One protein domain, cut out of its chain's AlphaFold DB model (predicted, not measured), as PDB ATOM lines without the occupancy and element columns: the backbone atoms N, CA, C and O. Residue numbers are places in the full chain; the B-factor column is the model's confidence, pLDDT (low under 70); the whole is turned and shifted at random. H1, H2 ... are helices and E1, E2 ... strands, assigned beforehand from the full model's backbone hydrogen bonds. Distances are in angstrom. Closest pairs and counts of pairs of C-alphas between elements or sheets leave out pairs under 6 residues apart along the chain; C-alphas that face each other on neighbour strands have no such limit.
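This is residues 222 to 327 of the 624 residues of the protein "ADF-H domain-containing protein" of Smittium culicis (UniProt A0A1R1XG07). A strongly twisted sheet of four strands has H1 lying along one face and H2 at one end of its strands, while a long loop, residues 267 to 279, swings out on the side away from the helices. H3, at the end of the printed part, lies beyond H1 and crosswise to it, off the sheet. The printed part has 106 residues, with three named helices and four named strands in the order H1 E1 E2 E3 E4 H2 H3; the sheet's order is E2 E1 E3 E4, all antiparallel, and the class is mixed, helices and strands. It is compact, with a radius of gyration of the C-alphas of 13.7 A, and rounded, spanning 38 by 33 by 22 A.

In the sheet, E2 is residues 258 to 266, 24.0 A long from first to last C-alpha; E1 is residues 247 to 254, 22.4 A; E3 is residues 280 to 287, 21.6 A; and E4 is residues 290 to 296, 18.5 A. E1 begins at C-alpha 247, (-10.340, 0.346, -31.662). H1 is residues 231 to 242, 16.4 A, from C-alpha 231 at (7.938, 4.672, -26.711). H2 is residues 303 to 311, 12.1 A. H3 is residues 318 to 327, 14.4 A, ending at C-alpha 327, (5.612, 18.746, -32.195).

E1 and E3 are inner strands, antiparallel at 168 degrees, with N 249 and O 283 at 2.8 A. The hairpin E1 and E2 has N 254 and O 258 at 2.8 A, and the hairpin E3 and E4 has N 282 and O 294 at 2.8 A; E2 and E4 are the edge strands. The domain has two layers, helices on one face of a sheet, here H1 and H2. H1 is on the sheet at a height of 9.4 A and runs along the strands, at 6 degrees to E1 on the local plane; the closest C-alphas of H1 and E2 are those of Asp 233 and Leu 261, 5.7 A apart. H2 is on the sheet at a height of 7.9 A, only just over none of the strands, with 2 of its C-alphas falling on E3; its closest C-alpha pair with E3 is Arg 280 and Gly 309, 7.4 A. H3 is not on the sheet; it is close to H1 but not clearly touching, about perpendicular at 84 degrees, with the C-alphas of Ala 238 and Ile 325 closest at 7.8 A. H1 and H2 are apart. Residues 225 to 226 pair with residues 312 to 313, parallel. In H1 and H2 every O i to N i+4 pair is within hydrogen-bond range, in H3 5 of 6.

The two C-alphas farthest apart, those of Thr 300 and Asp 327, are 41.3 A apart. The printed part has no cut. The link E2 to E3 is long, with 13 residues. Mean pLDDT of the printed part is 72.8; residues 222 to 226, 268 to 275 and 309 to 327 are under 70.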
ATOM      1  N   PHE A 222      -2.236  11.717  -1.825       51.78
ATOM      2  CA  PHE A 222      -1.649  10.481  -2.337       51.78
ATOM      3  C   PHE A 222      -0.560  10.820  -3.367       51.78
ATOM      4  O   PHE A 222      -0.742  11.684  -4.233       51.78
ATOM      5  N   HIS A 223       0.604  10.187  -3.215       55.66
ATOM      6  CA  HIS A 223       1.708  10.338  -4.152       55.66
ATOM      7  C   HIS A 223       1.329   9.578  -5.424       55.66
ATOM      8  O   HIS A 223       1.084   8.374  -5.362       55.66
ATOM      9  N   SER A 224       1.242  10.283  -6.550       58.84
ATOM     10  CA  SER A 224       1.026   9.653  -7.851       58.84
ATOM     11  C   SER A 224       2.254   8.820  -8.213       58.84
ATOM     12  O   SER A 224       3.385   9.272  -8.024       58.84
ATOM     13  N   ILE A 225       2.034   7.604  -8.705       63.69
ATOM     14  CA  ILE A 225       3.087   6.725  -9.210       63.69
ATOM     15  C   ILE A 225       3.093   6.871 -10.728       63.69
ATOM     16  O   ILE A 225       2.101   6.547 -11.374       63.69
ATOM     17  N   GLU A 226       4.189   7.353 -11.301       68.56
ATOM     18  CA  GLU A 226       4.348   7.344 -12.754       68.56
ATOM     19  C   GLU A 226       4.854   5.975 -13.197       68.56
ATOM     20  O   GLU A 226       5.915   5.523 -12.761       68.56
ATOM     21  N   ILE A 227       4.068   5.305 -14.037       74.00
ATOM     22  CA  ILE A 227       4.467   4.046 -14.665       74.00
ATOM     23  C   ILE A 227       4.839   4.360 -16.115       74.00
ATOM     24  O   ILE A 227       3.946   4.720 -16.888       74.00
ATOM     25  N   PRO A 228       6.124   4.256 -16.501       74.00
ATOM     26  CA  PRO A 228       6.544   4.478 -17.875       74.00
ATOM     27  C   PRO A 228       5.851   3.513 -18.839       74.00
ATOM     28  O   PRO A 228       5.740   2.310 -18.583       74.00
ATOM     29  N   ILE A 229       5.424   4.063 -19.973       79.69
ATOM     30  CA  ILE A 229       4.996   3.314 -21.156       79.69
ATOM     31  C   ILE A 229       6.165   3.334 -22.140       79.69
ATOM     32  O   ILE A 229       6.849   4.350 -22.277       79.69
ATOM     33  N   SER A 230       6.433   2.214 -22.812       77.50
ATOM     34  CA  SER A 230       7.508   2.171 -23.804       77.50
ATOM     35  C   SER A 230       7.172   3.065 -25.010       77.50
ATOM     36  O   SER A 230       6.037   3.074 -25.484       77.50
ATOM     37  N   ASN A 231       8.157   3.802 -25.542       72.62
ATOM     38  CA  ASN A 231       7.938   4.672 -26.711       72.62
ATOM     39  C   ASN A 231       7.424   3.884 -27.928       72.62
ATOM     40  O   ASN A 231       6.581   4.370 -28.667       72.62
ATOM     41  N   ILE A 232       7.879   2.637 -28.086       74.69
ATOM     42  CA  ILE A 232       7.448   1.736 -29.165       74.69
ATOM     43  C   ILE A 232       5.946   1.438 -29.062       74.69
ATOM     44  O   ILE A 232       5.252   1.383 -30.076       74.69
ATOM     45  N   ASP A 233       5.440   1.238 -27.846       77.50
ATOM     46  CA  ASP A 233       4.024   0.967 -27.605       77.50
ATOM     47  C   ASP A 233       3.176   2.235 -27.743       77.50
ATOM     48  O   ASP A 233       2.058   2.171 -28.254       77.50
ATOM     49  N   LEU A 234       3.721   3.390 -27.358       76.69
ATOM     50  CA  LEU A 234       3.122   4.707 -27.589       76.69
ATOM     51  C   LEU A 234       2.960   5.005 -29.084       76.69
ATOM     52  O   LEU A 234       1.871   5.389 -29.507       76.69
ATOM     53  N   ASP A 235       3.996   4.764 -29.888       74.62
ATOM     54  CA  ASP A 235       3.965   4.988 -31.338       74.62
ATOM     55  C   ASP A 235       2.957   4.058 -32.029       74.62
ATOM     56  O   ASP A 235       2.184   4.486 -32.888       74.62
ATOM     57  N   LYS A 236       2.909   2.781 -31.626       77.81
ATOM     58  CA  LYS A 236       1.892   1.829 -32.109       77.81
ATOM     59  C   LYS A 236       0.485   2.285 -31.755       77.81
ATOM     60  O   LYS A 236      -0.375   2.334 -32.624       77.81
ATOM     61  N   THR A 237       0.290   2.711 -30.512       80.75
ATOM     62  CA  THR A 237      -0.988   3.229 -30.023       80.75
ATOM     63  C   THR A 237      -1.420   4.456 -30.822       80.75
ATOM     64  O   THR A 237      -2.556   4.514 -31.286       80.75
ATOM     65  N   ALA A 238      -0.519   5.411 -31.067       79.56
ATOM     66  CA  ALA A 238      -0.804   6.599 -31.868       79.56
ATOM     67  C   ALA A 238      -1.216   6.247 -33.309       79.56
ATOM     68  O   ALA A 238      -2.219   6.762 -33.808       79.56
ATOM     69  N   ASN A 239      -0.501   5.318 -33.951       79.75
ATOM     70  CA  ASN A 239      -0.845   4.825 -35.287       79.75
ATOM     71  C   ASN A 239      -2.221   4.142 -35.296       79.75
ATOM     72  O   ASN A 239      -3.051   4.428 -36.159       79.75
ATOM     73  N   SER A 240      -2.505   3.313 -34.297       78.75
ATOM     74  CA  SER A 240      -3.783   2.622 -34.125       78.75
ATOM     75  C   SER A 240      -4.951   3.596 -33.903       78.75
ATOM     76  O   SER A 240      -6.003   3.451 -34.528       78.75
ATOM     77  N   LEU A 241      -4.763   4.662 -33.113       80.38
ATOM     78  CA  LEU A 241      -5.773   5.714 -32.911       80.38
ATOM     79  C   LEU A 241      -5.993   6.613 -34.136       80.38
ATOM     80  O   LEU A 241      -7.053   7.242 -34.237       80.38
ATOM     81  N   SER A 242      -5.018   6.698 -35.045       78.56
ATOM     82  CA  SER A 242      -5.134   7.490 -36.277       78.56
ATOM     83  C   SER A 242      -6.100   6.873 -37.296       78.56
ATOM     84  O   SER A 242      -6.638   7.585 -38.144       78.56
ATOM     85  N   SER A 243      -6.379   5.569 -37.181       75.12
ATOM     86  CA  SER A 243      -7.368   4.878 -38.011       75.12
ATOM     87  C   SER A 243      -8.786   5.389 -37.731       75.12
ATOM     88  O   SER A 243      -9.105   5.762 -36.605       75.12
ATOM     89  N   ASN A 244      -9.668   5.424 -38.734       73.75
ATOM     90  CA  ASN A 244     -11.060   5.869 -38.545       73.75
ATOM     91  C   ASN A 244     -11.949   4.827 -37.849       73.75
ATOM     92  O   ASN A 244     -13.095   5.130 -37.514       73.75
ATOM     93  N   ASP A 245     -11.421   3.628 -37.626       79.19
ATOM     94  CA  ASP A 245     -12.172   2.504 -37.097       79.19
ATOM     95  C   ASP A 245     -12.269   2.563 -35.570       79.19
ATOM     96  O   ASP A 245     -11.442   3.168 -34.878       79.19
ATOM     97  N   LYS A 246     -13.295   1.899 -35.028       81.31
ATOM     98  CA  LYS A 246     -13.362   1.647 -33.590       81.31
ATOM     99  C   LYS A 246     -12.179   0.781 -33.194       81.31
ATOM    100  O   LYS A 246     -11.920  -0.230 -33.843       81.31
ATOM    101  N   ILE A 247     -11.487   1.129 -32.120       84.31
ATOM    102  CA  ILE A 247     -10.340   0.346 -31.662       84.31
ATOM    103  C   ILE A 247     -10.260   0.330 -30.144       84.31
ATOM    104  O   ILE A 247     -10.509   1.338 -29.486       84.31
ATOM    105  N   TRP A 248      -9.911  -0.829 -29.597       86.31
ATOM    106  CA  TRP A 248      -9.647  -1.016 -28.177       86.31
ATOM    107  C   TRP A 248      -8.195  -1.413 -27.994       86.31
ATOM    108  O   TRP A 248      -7.743  -2.402 -28.564       86.31
ATOM    109  N   ILE A 249      -7.475  -0.648 -27.189       86.19
ATOM    110  CA  ILE A 249      -6.051  -0.831 -26.939       86.19
ATOM    111  C   ILE A 249      -5.888  -1.098 -25.458       86.19
ATOM    112  O   ILE A 249      -6.300  -0.292 -24.626       86.19
ATOM    113  N   GLU A 250      -5.327  -2.251 -25.129       86.94
ATOM    114  CA  GLU A 250      -5.212  -2.734 -23.764       86.94
ATOM    115  C   GLU A 250      -3.753  -2.739 -23.318       86.94
ATOM    116  O   GLU A 250      -2.897  -3.388 -23.923       86.94
ATOM    117  N   PHE A 251      -3.496  -2.070 -22.202       86.00
ATOM    118  CA  PHE A 251      -2.210  -2.028 -21.537       86.00
ATOM    119  C   PHE A 251      -2.221  -2.831 -20.238       86.00
ATOM    120  O   PHE A 251      -3.158  -2.785 -19.430       86.00
ATOM    121  N   GLU A 252      -1.117  -3.530 -20.016       86.69
ATOM    122  CA  GLU A 252      -0.856  -4.350 -18.844       86.69
ATOM    123  C   GLU A 252       0.272  -3.742 -18.010       86.69
ATOM    124  O   GLU A 252       1.274  -3.265 -18.543       86.69
ATOM    125  N   ILE A 253       0.117  -3.767 -16.684       83.56
ATOM    126  CA  ILE A 253       1.168  -3.342 -15.758       83.56
ATOM    127  C   ILE A 253       2.052  -4.549 -15.451       83.56
ATOM    128  O   ILE A 253       1.662  -5.445 -14.702       83.56
ATOM    129  N   VAL A 254       3.273  -4.548 -15.976       80.88
ATOM    130  CA  VAL A 254       4.253  -5.608 -15.743       80.88
ATOM    131  C   VAL A 254       5.190  -5.211 -14.613       80.88
ATOM    132  O   VAL A 254       5.703  -4.094 -14.532       80.88
ATOM    133  N   ASN A 255       5.398  -6.144 -13.680       78.12
ATOM    134  CA  ASN A 255       6.324  -6.001 -12.552       78.12
ATOM    135  C   ASN A 255       6.124  -4.737 -11.691       78.12
ATOM    136  O   ASN A 255       7.023  -4.369 -10.937       78.12
ATOM    137  N   LYS A 256       4.941  -4.100 -11.753       75.25
ATOM    138  CA  LYS A 256       4.592  -2.842 -11.056       75.25
ATOM    139  C   LYS A 256       5.435  -1.628 -11.462       75.25
ATOM    140  O   LYS A 256       5.385  -0.615 -10.768       75.25
ATOM    141  N   LYS A 257       6.236  -1.745 -12.518       77.31
ATOM    142  CA  LYS A 257       7.202  -0.722 -12.931       77.31
ATOM    143  C   LYS A 257       6.980  -0.246 -14.347       77.31
ATOM    144  O   LYS A 257       7.224   0.920 -14.596       77.31
ATOM    145  N   ASP A 258       6.487  -1.119 -15.216       79.19
ATOM    146  CA  ASP A 258       6.341  -0.823 -16.632       79.19
ATOM    147  C   ASP A 258       4.895  -1.061 -17.060       79.19
ATOM    148  O   ASP A 258       4.213  -1.955 -16.549       79.19
ATOM    149  N   CYS A 259       4.426  -0.249 -18.000       82.69
ATOM    150  CA  CYS A 259       3.132  -0.404 -18.639       82.69
ATOM    151  C   CYS A 259       3.373  -0.750 -20.110       82.69
ATOM    152  O   CYS A 259       3.968   0.036 -20.847       82.69
ATOM    153  N   ILE A 260       2.963  -1.949 -20.519       86.06
ATOM    154  CA  ILE A 260       3.211  -2.470 -21.867       86.06
ATOM    155  C   ILE A 260       1.906  -2.644 -22.628       86.06
ATOM    156  O   ILE A 260       0.869  -2.962 -22.037       86.06
ATOM    157  N   LEU A 261       1.966  -2.472 -23.945       86.56
ATOM    158  CA  LEU A 261       0.846  -2.789 -24.823       86.56
ATOM    159  C   LEU A 261       0.658  -4.308 -24.881       86.56
ATOM    160  O   LEU A 261       1.551  -5.041 -25.305       86.56
ATOM    161  N   LYS A 262      -0.510  -4.788 -24.454       85.56
ATOM    162  CA  LYS A 262      -0.832  -6.216 -24.439       85.56
ATOM    163  C   LYS A 262      -1.549  -6.642 -25.709       85.56
ATOM    164  O   LYS A 262      -1.207  -7.666 -26.300       85.56
ATOM    165  N   SER A 263      -2.588  -5.905 -26.084       83.44
ATOM    166  CA  SER A 263      -3.439  -6.275 -27.207       83.44
ATOM    167  C   SER A 263      -4.134  -5.068 -27.832       83.44
ATOM    168  O   SER A 263      -4.407  -4.069 -27.167       83.44
ATOM    169  N   GLU A 264      -4.414  -5.187 -29.126       84.44
ATOM    170  CA  GLU A 264      -5.212  -4.242 -29.900       84.44
ATOM    171  C   GLU A 264      -6.358  -5.016 -30.550       84.44
ATOM    172  O   GLU A 264      -6.144  -6.021 -31.232       84.44
ATOM    173  N   PHE A 265      -7.586  -4.561 -30.326       81.69
ATOM    174  CA  PHE A 265      -8.786  -5.146 -30.903       81.69
ATOM    175  C   PHE A 265      -9.444  -4.122 -31.829       81.69
ATOM    176  O   PHE A 265     -10.170  -3.241 -31.352       81.69
ATOM    177  N   PRO A 266      -9.196  -4.204 -33.146       78.88
ATOM    178  CA  PRO A 266      -9.916  -3.393 -34.112       78.88
ATOM    179  C   PRO A 266     -11.375  -3.855 -34.205       78.88
ATOM    180  O   PRO A 266     -11.674  -5.050 -34.166       78.88
ATOM    181  N   ASN A 267     -12.277  -2.888 -34.336       72.19
ATOM    182  CA  ASN A 267     -13.710  -3.045 -34.556       72.19
ATOM    183  C   ASN A 267     -14.414  -4.005 -33.577       72.19
ATOM    184  O   ASN A 267     -15.281  -4.788 -33.968       72.19
ATOM    185  N   SER A 268     -14.024  -3.982 -32.299       66.75
ATOM    186  CA  SER A 268     -14.699  -4.764 -31.266       66.75
ATOM    187  C   SER A 268     -15.790  -3.930 -30.584       66.75
ATOM    188  O   SER A 268     -15.541  -2.865 -30.028       66.75
ATOM    189  N   ASP A 269     -17.027  -4.425 -30.593       66.00
ATOM    190  CA  ASP A 269     -18.121  -3.870 -29.776       66.00
ATOM    191  C   ASP A 269     -18.192  -4.543 -28.387       66.00
ATOM    192  O   ASP A 269     -19.104  -4.305 -27.596       66.00
ATOM    193  N   SER A 270     -17.243  -5.434 -28.080       59.59
ATOM    194  CA  SER A 270     -17.354  -6.379 -26.972       59.59
ATOM    195  C   SER A 270     -16.304  -6.146 -25.889       59.59
ATOM    196  O   SER A 270     -15.131  -6.484 -26.040       59.59
ATOM    197  N   ILE A 271     -16.780  -5.676 -24.734       63.91
ATOM    198  CA  ILE A 271     -16.046  -5.594 -23.456       63.91
ATOM    199  C   ILE A 271     -15.737  -7.001 -22.897       63.91
ATOM    200  O   ILE A 271     -14.980  -7.144 -21.939       63.91
ATOM    201  N   ASN A 272     -16.276  -8.077 -23.488       65.06
ATOM    202  CA  ASN A 272     -16.155  -9.440 -22.950       65.06
ATOM    203  C   ASN A 272     -14.716  -9.975 -22.903       65.06
ATOM    204  O   ASN A 272     -14.462 -10.950 -22.196       65.06
ATOM    205  N   ASN A 273     -13.782  -9.328 -23.602       63.69
ATOM    206  CA  ASN A 273     -12.364  -9.677 -23.574       63.69
ATOM    207  C   ASN A 273     -11.597  -9.038 -22.401       63.69
ATOM    208  O   ASN A 273     -10.426  -9.365 -22.212       63.69
ATOM    209  N   LEU A 274     -12.227  -8.178 -21.585       68.44
ATOM    210  CA  LEU A 274     -11.588  -7.653 -20.376       68.44
ATOM    211  C   LEU A 274     -11.279  -8.794 -19.413       68.44
ATOM    212  O   LEU A 274     -12.170  -9.482 -18.903       68.44
ATOM    213  N   THR A 275     -10.003  -8.952 -19.088       68.62
ATOM    214  CA  THR A 275      -9.619  -9.911 -18.061       68.62
ATOM    215  C   THR A 275     -10.155  -9.477 -16.708       68.62
ATOM    216  O   THR A 275      -9.862  -8.389 -16.219       68.62
ATOM    217  N   LYS A 276     -10.890 -10.377 -16.058       75.25
ATOM    218  CA  LYS A 276     -11.481 -10.160 -14.732       75.25
ATOM    219  C   LYS A 276     -10.526 -10.487 -13.583       75.25
ATOM    220  O   LYS A 276     -11.000 -10.725 -12.480       75.25
ATOM    221  N   ILE A 277      -9.222 -10.603 -13.834       80.00
ATOM    222  CA  ILE A 277      -8.250 -11.129 -12.857       80.00
ATOM    223  C   ILE A 277      -7.231 -10.063 -12.449       80.00
ATOM    224  O   ILE A 277      -6.842 -10.014 -11.286       80.00
ATOM    225  N   GLU A 278      -6.825  -9.183 -13.366       83.25
ATOM    226  CA  GLU A 278      -5.756  -8.207 -13.137       83.25
ATOM    227  C   GLU A 278      -6.170  -6.805 -13.593       83.25
ATOM    228  O   GLU A 278      -6.988  -6.685 -14.510       83.25
ATOM    229  N   PRO A 279      -5.647  -5.747 -12.947       84.56
ATOM    230  CA  PRO A 279      -5.954  -4.378 -13.322       84.56
ATOM    231  C   PRO A 279      -5.296  -4.013 -14.654       84.56
ATOM    232  O   PRO A 279      -4.140  -4.366 -14.896       84.56
ATOM    233  N   ARG A 280      -6.032  -3.295 -15.504       85.50
ATOM    234  CA  ARG A 280      -5.598  -2.915 -16.854       85.50
ATOM    235  C   ARG A 280      -6.037  -1.511 -17.222       85.50
ATOM    236  O   ARG A 280      -7.069  -1.028 -16.749       85.50
ATOM    237  N   PHE A 281      -5.257  -0.894 -18.098       86.06
ATOM    238  CA  PHE A 281      -5.589   0.382 -18.713       86.06
ATOM    239  C   PHE A 281      -6.042   0.151 -20.136       86.06
ATOM    240  O   PHE A 281      -5.443  -0.637 -20.860       86.06
ATOM    241  N   ILE A 282      -7.121   0.808 -20.525       84.31
ATOM    242  CA  ILE A 282      -7.747   0.571 -21.812       84.31
ATOM    243  C   ILE A 282      -8.044   1.910 -22.452       84.31
ATOM    244  O   ILE A 282      -8.652   2.781 -21.836       84.31
ATOM    245  N   ILE A 283      -7.626   2.061 -23.700       84.81
ATOM    246  CA  ILE A 283      -7.982   3.196 -24.540       84.81
ATOM    247  C   ILE A 283      -8.960   2.674 -25.582       84.81
ATOM    248  O   ILE A 283      -8.608   1.827 -26.399       84.81
ATOM    249  N   ALA A 284     -10.194   3.160 -25.535       82.31
ATOM    250  CA  ALA A 284     -11.234   2.803 -26.484       82.31
ATOM    251  C   ALA A 284     -11.561   4.012 -27.363       82.31
ATOM    252  O   ALA A 284     -12.033   5.038 -26.869       82.31
ATOM    253  N   LYS A 285     -11.335   3.895 -28.671       82.94
ATOM    254  CA  LYS A 285     -11.868   4.823 -29.667       82.94
ATOM    255  C   LYS A 285     -13.246   4.321 -30.079       82.94
ATOM    256  O   LYS A 285     -13.357   3.289 -30.737       82.94
ATOM    257  N   LEU A 286     -14.284   5.030 -29.643       79.19
ATOM    258  CA  LEU A 286     -15.673   4.649 -29.907       79.19
ATOM    259  C   LEU A 286     -16.166   5.187 -31.252       79.19
ATOM    260  O   LEU A 286     -16.918   4.490 -31.919       79.19
ATOM    261  N   ASP A 287     -15.708   6.386 -31.635       74.06
ATOM    262  CA  ASP A 287     -16.033   7.097 -32.878       74.06
ATOM    263  C   ASP A 287     -14.865   8.031 -33.274       74.06
ATOM    264  O   ASP A 287     -13.891   8.174 -32.529       74.06
ATOM    265  N   LEU A 288     -14.976   8.740 -34.410       70.94
ATOM    266  CA  LEU A 288     -13.955   9.675 -34.926       70.94
ATOM    267  C   LEU A 288     -13.469  10.714 -33.896       70.94
ATOM    268  O   LEU A 288     -12.294  11.073 -33.902       70.94
ATOM    269  N   ASN A 289     -14.353  11.164 -33.000       75.31
ATOM    270  CA  ASN A 289     -14.071  12.244 -32.047       75.31
ATOM    271  C   ASN A 289     -14.033  11.795 -30.580       75.31
ATOM    272  O   ASN A 289     -13.734  12.613 -29.711       75.31
ATOM    273  N   THR A 290     -14.317  10.522 -30.294       77.44
ATOM    274  CA  THR A 290     -14.533  10.051 -28.922       77.44
ATOM    275  C   THR A 290     -13.513   8.984 -28.559       77.44
ATOM    276  O   THR A 290     -13.594   7.844 -29.016       77.44
ATOM    277  N   ILE A 291     -12.569   9.365 -27.700       80.62
ATOM    278  CA  ILE A 291     -11.583   8.471 -27.092       80.62
ATOM    279  C   ILE A 291     -11.886   8.411 -25.598       80.62
ATOM    280  O   ILE A 291     -11.989   9.445 -24.939       80.62
ATOM    281  N   VAL A 292     -12.037   7.202 -25.070       78.94
ATOM    282  CA  VAL A 292     -12.307   6.948 -23.657       78.94
ATOM    283  C   VAL A 292     -11.118   6.220 -23.060       78.94
ATOM    284  O   VAL A 292     -10.669   5.204 -23.586       78.94
ATOM    285  N   PHE A 293     -10.636   6.729 -21.934       82.50
ATOM    286  CA  PHE A 293      -9.686   6.022 -21.093       82.50
ATOM    287  C   PHE A 293     -10.450   5.284 -19.992       82.50
ATOM    288  O   PHE A 293     -11.186   5.895 -19.218       82.50
ATOM    289  N   ILE A 294     -10.295   3.968 -19.942       82.56
ATOM    290  CA  ILE A 294     -10.968   3.085 -18.998       82.56
ATOM    291  C   ILE A 294      -9.906   2.425 -18.132       82.56
ATOM    292  O   ILE A 294      -9.010   1.731 -18.613       82.56
ATOM    293  N   GLN A 295     -10.054   2.598 -16.827       84.75
ATOM    294  CA  GLN A 295      -9.272   1.881 -15.841       84.75
ATOM    295  C   GLN A 295     -10.094   0.700 -15.317       84.75
ATOM    296  O   GLN A 295     -11.061   0.876 -14.577       84.75
ATOM    297  N   SER A 296      -9.719  -0.515 -15.712       85.12
ATOM    298  CA  SER A 296     -10.357  -1.741 -15.235       85.12
ATOM    299  C   SER A 296      -9.617  -2.252 -14.007       85.12
ATOM    300  O   SER A 296      -8.440  -2.594 -14.100       85.12
ATOM    301  N   ILE A 297     -10.283  -2.315 -12.851       85.69
ATOM    302  CA  ILE A 297      -9.704  -2.846 -11.607       85.69
ATOM    303  C   ILE A 297     -10.632  -3.931 -11.049       85.69
ATOM    304  O   ILE A 297     -11.549  -3.631 -10.282       85.69
ATOM    305  N   PRO A 298     -10.411  -5.207 -11.406       85.44
ATOM    306  CA  PRO A 298     -11.187  -6.308 -10.852       85.44
ATOM    307  C   PRO A 298     -10.926  -6.488  -9.351       85.44
ATOM    308  O   PRO A 298      -9.775  -6.470  -8.906       85.44
ATOM    309  N   GLU A 299     -11.970  -6.735  -8.557       80.12
ATOM    310  CA  GLU A 299     -11.843  -6.969  -7.105       80.12
ATOM    311  C   GLU A 299     -11.027  -8.222  -6.755       80.12
ATOM    312  O   GLU A 299     -10.386  -8.288  -5.705       80.12
ATOM    313  N   THR A 300     -11.026  -9.193  -7.665       84.44
ATOM    314  CA  THR A 300     -10.268 -10.452  -7.617       84.44
ATOM    315  C   THR A 300      -8.754 -10.251  -7.678       84.44
ATOM    316  O   THR A 300      -8.004 -11.157  -7.318       84.44
ATOM    317  N   SER A 301      -8.286  -9.080  -8.115       83.88
ATOM    318  CA  SER A 301      -6.859  -8.818  -8.264       83.88
ATOM    319  C   SER A 301      -6.150  -8.627  -6.916       83.88
ATOM    320  O   SER A 301      -6.714  -8.174  -5.908       83.88
ATOM    321  N   VAL A 302      -4.862  -8.979  -6.883       84.19
ATOM    322  CA  VAL A 302      -4.029  -8.859  -5.680       84.19
ATOM    323  C   VAL A 302      -3.980  -7.397  -5.230       84.19
ATOM    324  O   VAL A 302      -3.746  -6.504  -6.043       84.19
ATOM    325  N   LEU A 303      -4.154  -7.141  -3.926       79.12
ATOM    326  CA  LEU A 303      -4.218  -5.786  -3.353       79.12
ATOM    327  C   LEU A 303      -3.057  -4.891  -3.813       79.12
ATOM    328  O   LEU A 303      -3.264  -3.741  -4.175       79.12
ATOM    329  N   ASN A 304      -1.843  -5.441  -3.865       80.88
ATOM    330  CA  ASN A 304      -0.663  -4.709  -4.323       80.88
ATOM    331  C   ASN A 304      -0.790  -4.210  -5.771       80.88
ATOM    332  O   ASN A 304      -0.335  -3.112  -6.065       80.88
ATOM    333  N   LEU A 305      -1.385  -5.000  -6.668       78.38
ATOM    334  CA  LEU A 305      -1.607  -4.603  -8.060       78.38
ATOM    335  C   LEU A 305      -2.756  -3.599  -8.169       78.38
ATOM    336  O   LEU A 305      -2.641  -2.648  -8.929       78.38
ATOM    337  N   ARG A 306      -3.814  -3.744  -7.357       79.31
ATOM    338  CA  ARG A 306      -4.900  -2.749  -7.278       79.31
ATOM    339  C   ARG A 306      -4.402  -1.390  -6.846       79.31
ATOM    340  O   ARG A 306      -4.758  -0.402  -7.466       79.31
ATOM    341  N   MET A 307      -3.573  -1.348  -5.809       75.69
ATOM    342  CA  MET A 307      -2.981  -0.104  -5.326       75.69
ATOM    343  C   MET A 307      -2.130   0.539  -6.420       75.69
ATOM    344  O   MET A 307      -2.293   1.719  -6.699       75.69
ATOM    345  N   VAL A 308      -1.277  -0.239  -7.092       74.38
ATOM    346  CA  VAL A 308      -0.490   0.276  -8.218       74.38
ATOM    347  C   VAL A 308      -1.406   0.782  -9.328       74.38
ATOM    348  O   VAL A 308      -1.188   1.891  -9.776       74.38
ATOM    349  N   GLY A 309      -2.467   0.061  -9.700       64.25
ATOM    350  CA  GLY A 309      -3.484   0.534 -10.643       64.25
ATOM    351  C   GLY A 309      -4.106   1.865 -10.208       64.25
ATOM    352  O   GLY A 309      -3.946   2.856 -10.900       64.25
ATOM    353  N   ILE A 310      -4.729   1.924  -9.030       66.25
ATOM    354  CA  ILE A 310      -5.445   3.102  -8.501       66.25
ATOM    355  C   ILE A 310      -4.553   4.347  -8.416       66.25
ATOM    356  O   ILE A 310      -5.007   5.446  -8.717       66.25
ATOM    357  N   TYR A 311      -3.299   4.184  -7.987       56.97
ATOM    358  CA  TYR A 311      -2.367   5.299  -7.798       56.97
ATOM    359  C   TYR A 311      -1.434   5.524  -8.982       56.97
ATOM    360  O   TYR A 311      -0.615   6.445  -8.927       56.97
ATOM    361  N   SER A 312      -1.525   4.702 -10.031       60.09
ATOM    362  CA  SER A 312      -0.736   4.945 -11.225       60.09
ATOM    363  C   SER A 312      -1.391   6.018 -12.059       60.09
ATOM    364  O   SER A 312      -2.521   5.890 -12.526       60.09
ATOM    365  N   ASN A 313      -0.627   7.082 -12.243       58.31
ATOM    366  CA  ASN A 313      -0.847   7.980 -13.344       58.31
ATOM    367  C   ASN A 313      -0.045   7.377 -14.494       58.31
ATOM    368  O   ASN A 313       1.186   7.430 -14.506       58.31
ATOM    369  N   THR A 314      -0.721   6.702 -15.419       51.44
ATOM    370  CA  THR A 314      -0.108   6.503 -16.728       51.44
ATOM    371  C   THR A 314      -0.123   7.879 -17.377       51.44
ATOM    372  O   THR A 314      -1.178   8.506 -17.441       51.44
ATOM    373  N   ASN A 315       1.041   8.396 -17.780       48.38
ATOM    374  CA  ASN A 315       1.159   9.676 -18.493       48.38
ATOM    375  C   ASN A 315       0.578   9.544 -19.916       48.38
ATOM    376  O   ASN A 315       1.258   9.736 -20.915       48.38
ATOM    377  N   LEU A 316      -0.692   9.163 -20.012       49.53
ATOM    378  CA  LEU A 316      -1.542   9.318 -21.178       49.53
ATOM    379  C   LEU A 316      -2.315  10.617 -20.969       49.53
ATOM    380  O   LEU A 316      -3.541  10.633 -20.868       49.53
ATOM    381  N   ASP A 317      -1.584  11.725 -20.840       48.22
ATOM    382  CA  ASP A 317      -2.218  13.026 -20.946       48.22
ATOM    383  C   ASP A 317      -2.731  13.125 -22.387       48.22
ATOM    384  O   ASP A 317      -1.961  13.229 -23.339       48.22
ATOM    385  N   ASN A 318      -4.046  12.994 -22.576       45.47
ATOM    386  CA  ASN A 318      -4.682  13.029 -23.897       45.47
ATOM    387  C   ASN A 318      -4.341  14.320 -24.667       45.47
ATOM    388  O   ASN A 318      -4.437  14.342 -25.897       45.47
ATOM    389  N   ASN A 319      -3.916  15.374 -23.962       46.12
ATOM    390  CA  ASN A 319      -3.413  16.603 -24.558       46.12
ATOM    391  C   ASN A 319      -1.918  16.522 -24.908       46.12
ATOM    392  O   ASN A 319      -1.545  17.008 -25.973       46.12
ATOM    393  N   GLU A 320      -1.066  15.863 -24.110       46.78
ATOM    394  CA  GLU A 320       0.339  15.621 -24.485       46.78
ATOM    395  C   GLU A 320       0.482  14.561 -25.570       46.78
ATOM    396  O   GLU A 320       1.324  14.733 -26.431       46.78
ATOM    397  N   VAL A 321      -0.348  13.517 -25.625       45.38
ATOM    398  CA  VAL A 321      -0.334  12.553 -26.741       45.38
ATOM    399  C   VAL A 321      -0.665  13.270 -28.051       45.38
ATOM    400  O   VAL A 321       0.019  13.078 -29.048       45.38
ATOM    401  N   ARG A 322      -1.649  14.181 -28.045       44.94
ATOM    402  CA  ARG A 322      -1.960  15.028 -29.209       44.94
ATOM    403  C   ARG A 322      -0.846  16.034 -29.536       44.94
ATOM    404  O   ARG A 322      -0.605  16.275 -30.714       44.94
ATOM    405  N   LYS A 323      -0.158  16.582 -28.527       46.47
ATOM    406  CA  LYS A 323       0.931  17.572 -28.672       46.47
ATOM    407  C   LYS A 323       2.287  16.951 -29.049       46.47
ATOM    408  O   LYS A 323       3.063  17.533 -29.794       46.47
ATOM    409  N   LEU A 324       2.573  15.737 -28.589       42.44
ATOM    410  CA  LEU A 324       3.759  14.948 -28.937       42.44
ATOM    411  C   LEU A 324       3.679  14.444 -30.382       42.44
ATOM    412  O   LEU A 324       4.698  14.410 -31.068       42.44
ATOM    413  N   ILE A 325       2.466  14.130 -30.856       47.00
ATOM    414  CA  ILE A 325       2.178  13.813 -32.263       47.00
ATOM    415  C   ILE A 325       2.347  15.050 -33.164       47.00
ATOM    416  O   ILE A 325       2.764  14.899 -34.312       47.00
ATOM    417  N   SER A 326       2.062  16.265 -32.676       40.28
ATOM    418  CA  SER A 326       2.207  17.492 -33.476       40.28
ATOM    419  C   SER A 326       3.629  18.068 -33.493       40.28
ATOM    420  O   SER A 326       4.037  18.603 -34.521       40.28
ATOM    421  N   ASP A 327       4.395  17.937 -32.400       39.34
ATOM    422  CA  ASP A 327       5.612  18.746 -32.195       39.34
ATOM    423  C   ASP A 327       6.933  17.945 -32.186       39.34
ATOM    424  O   ASP A 327       8.014  18.528 -32.076       39.34
TER     425      ASP A 327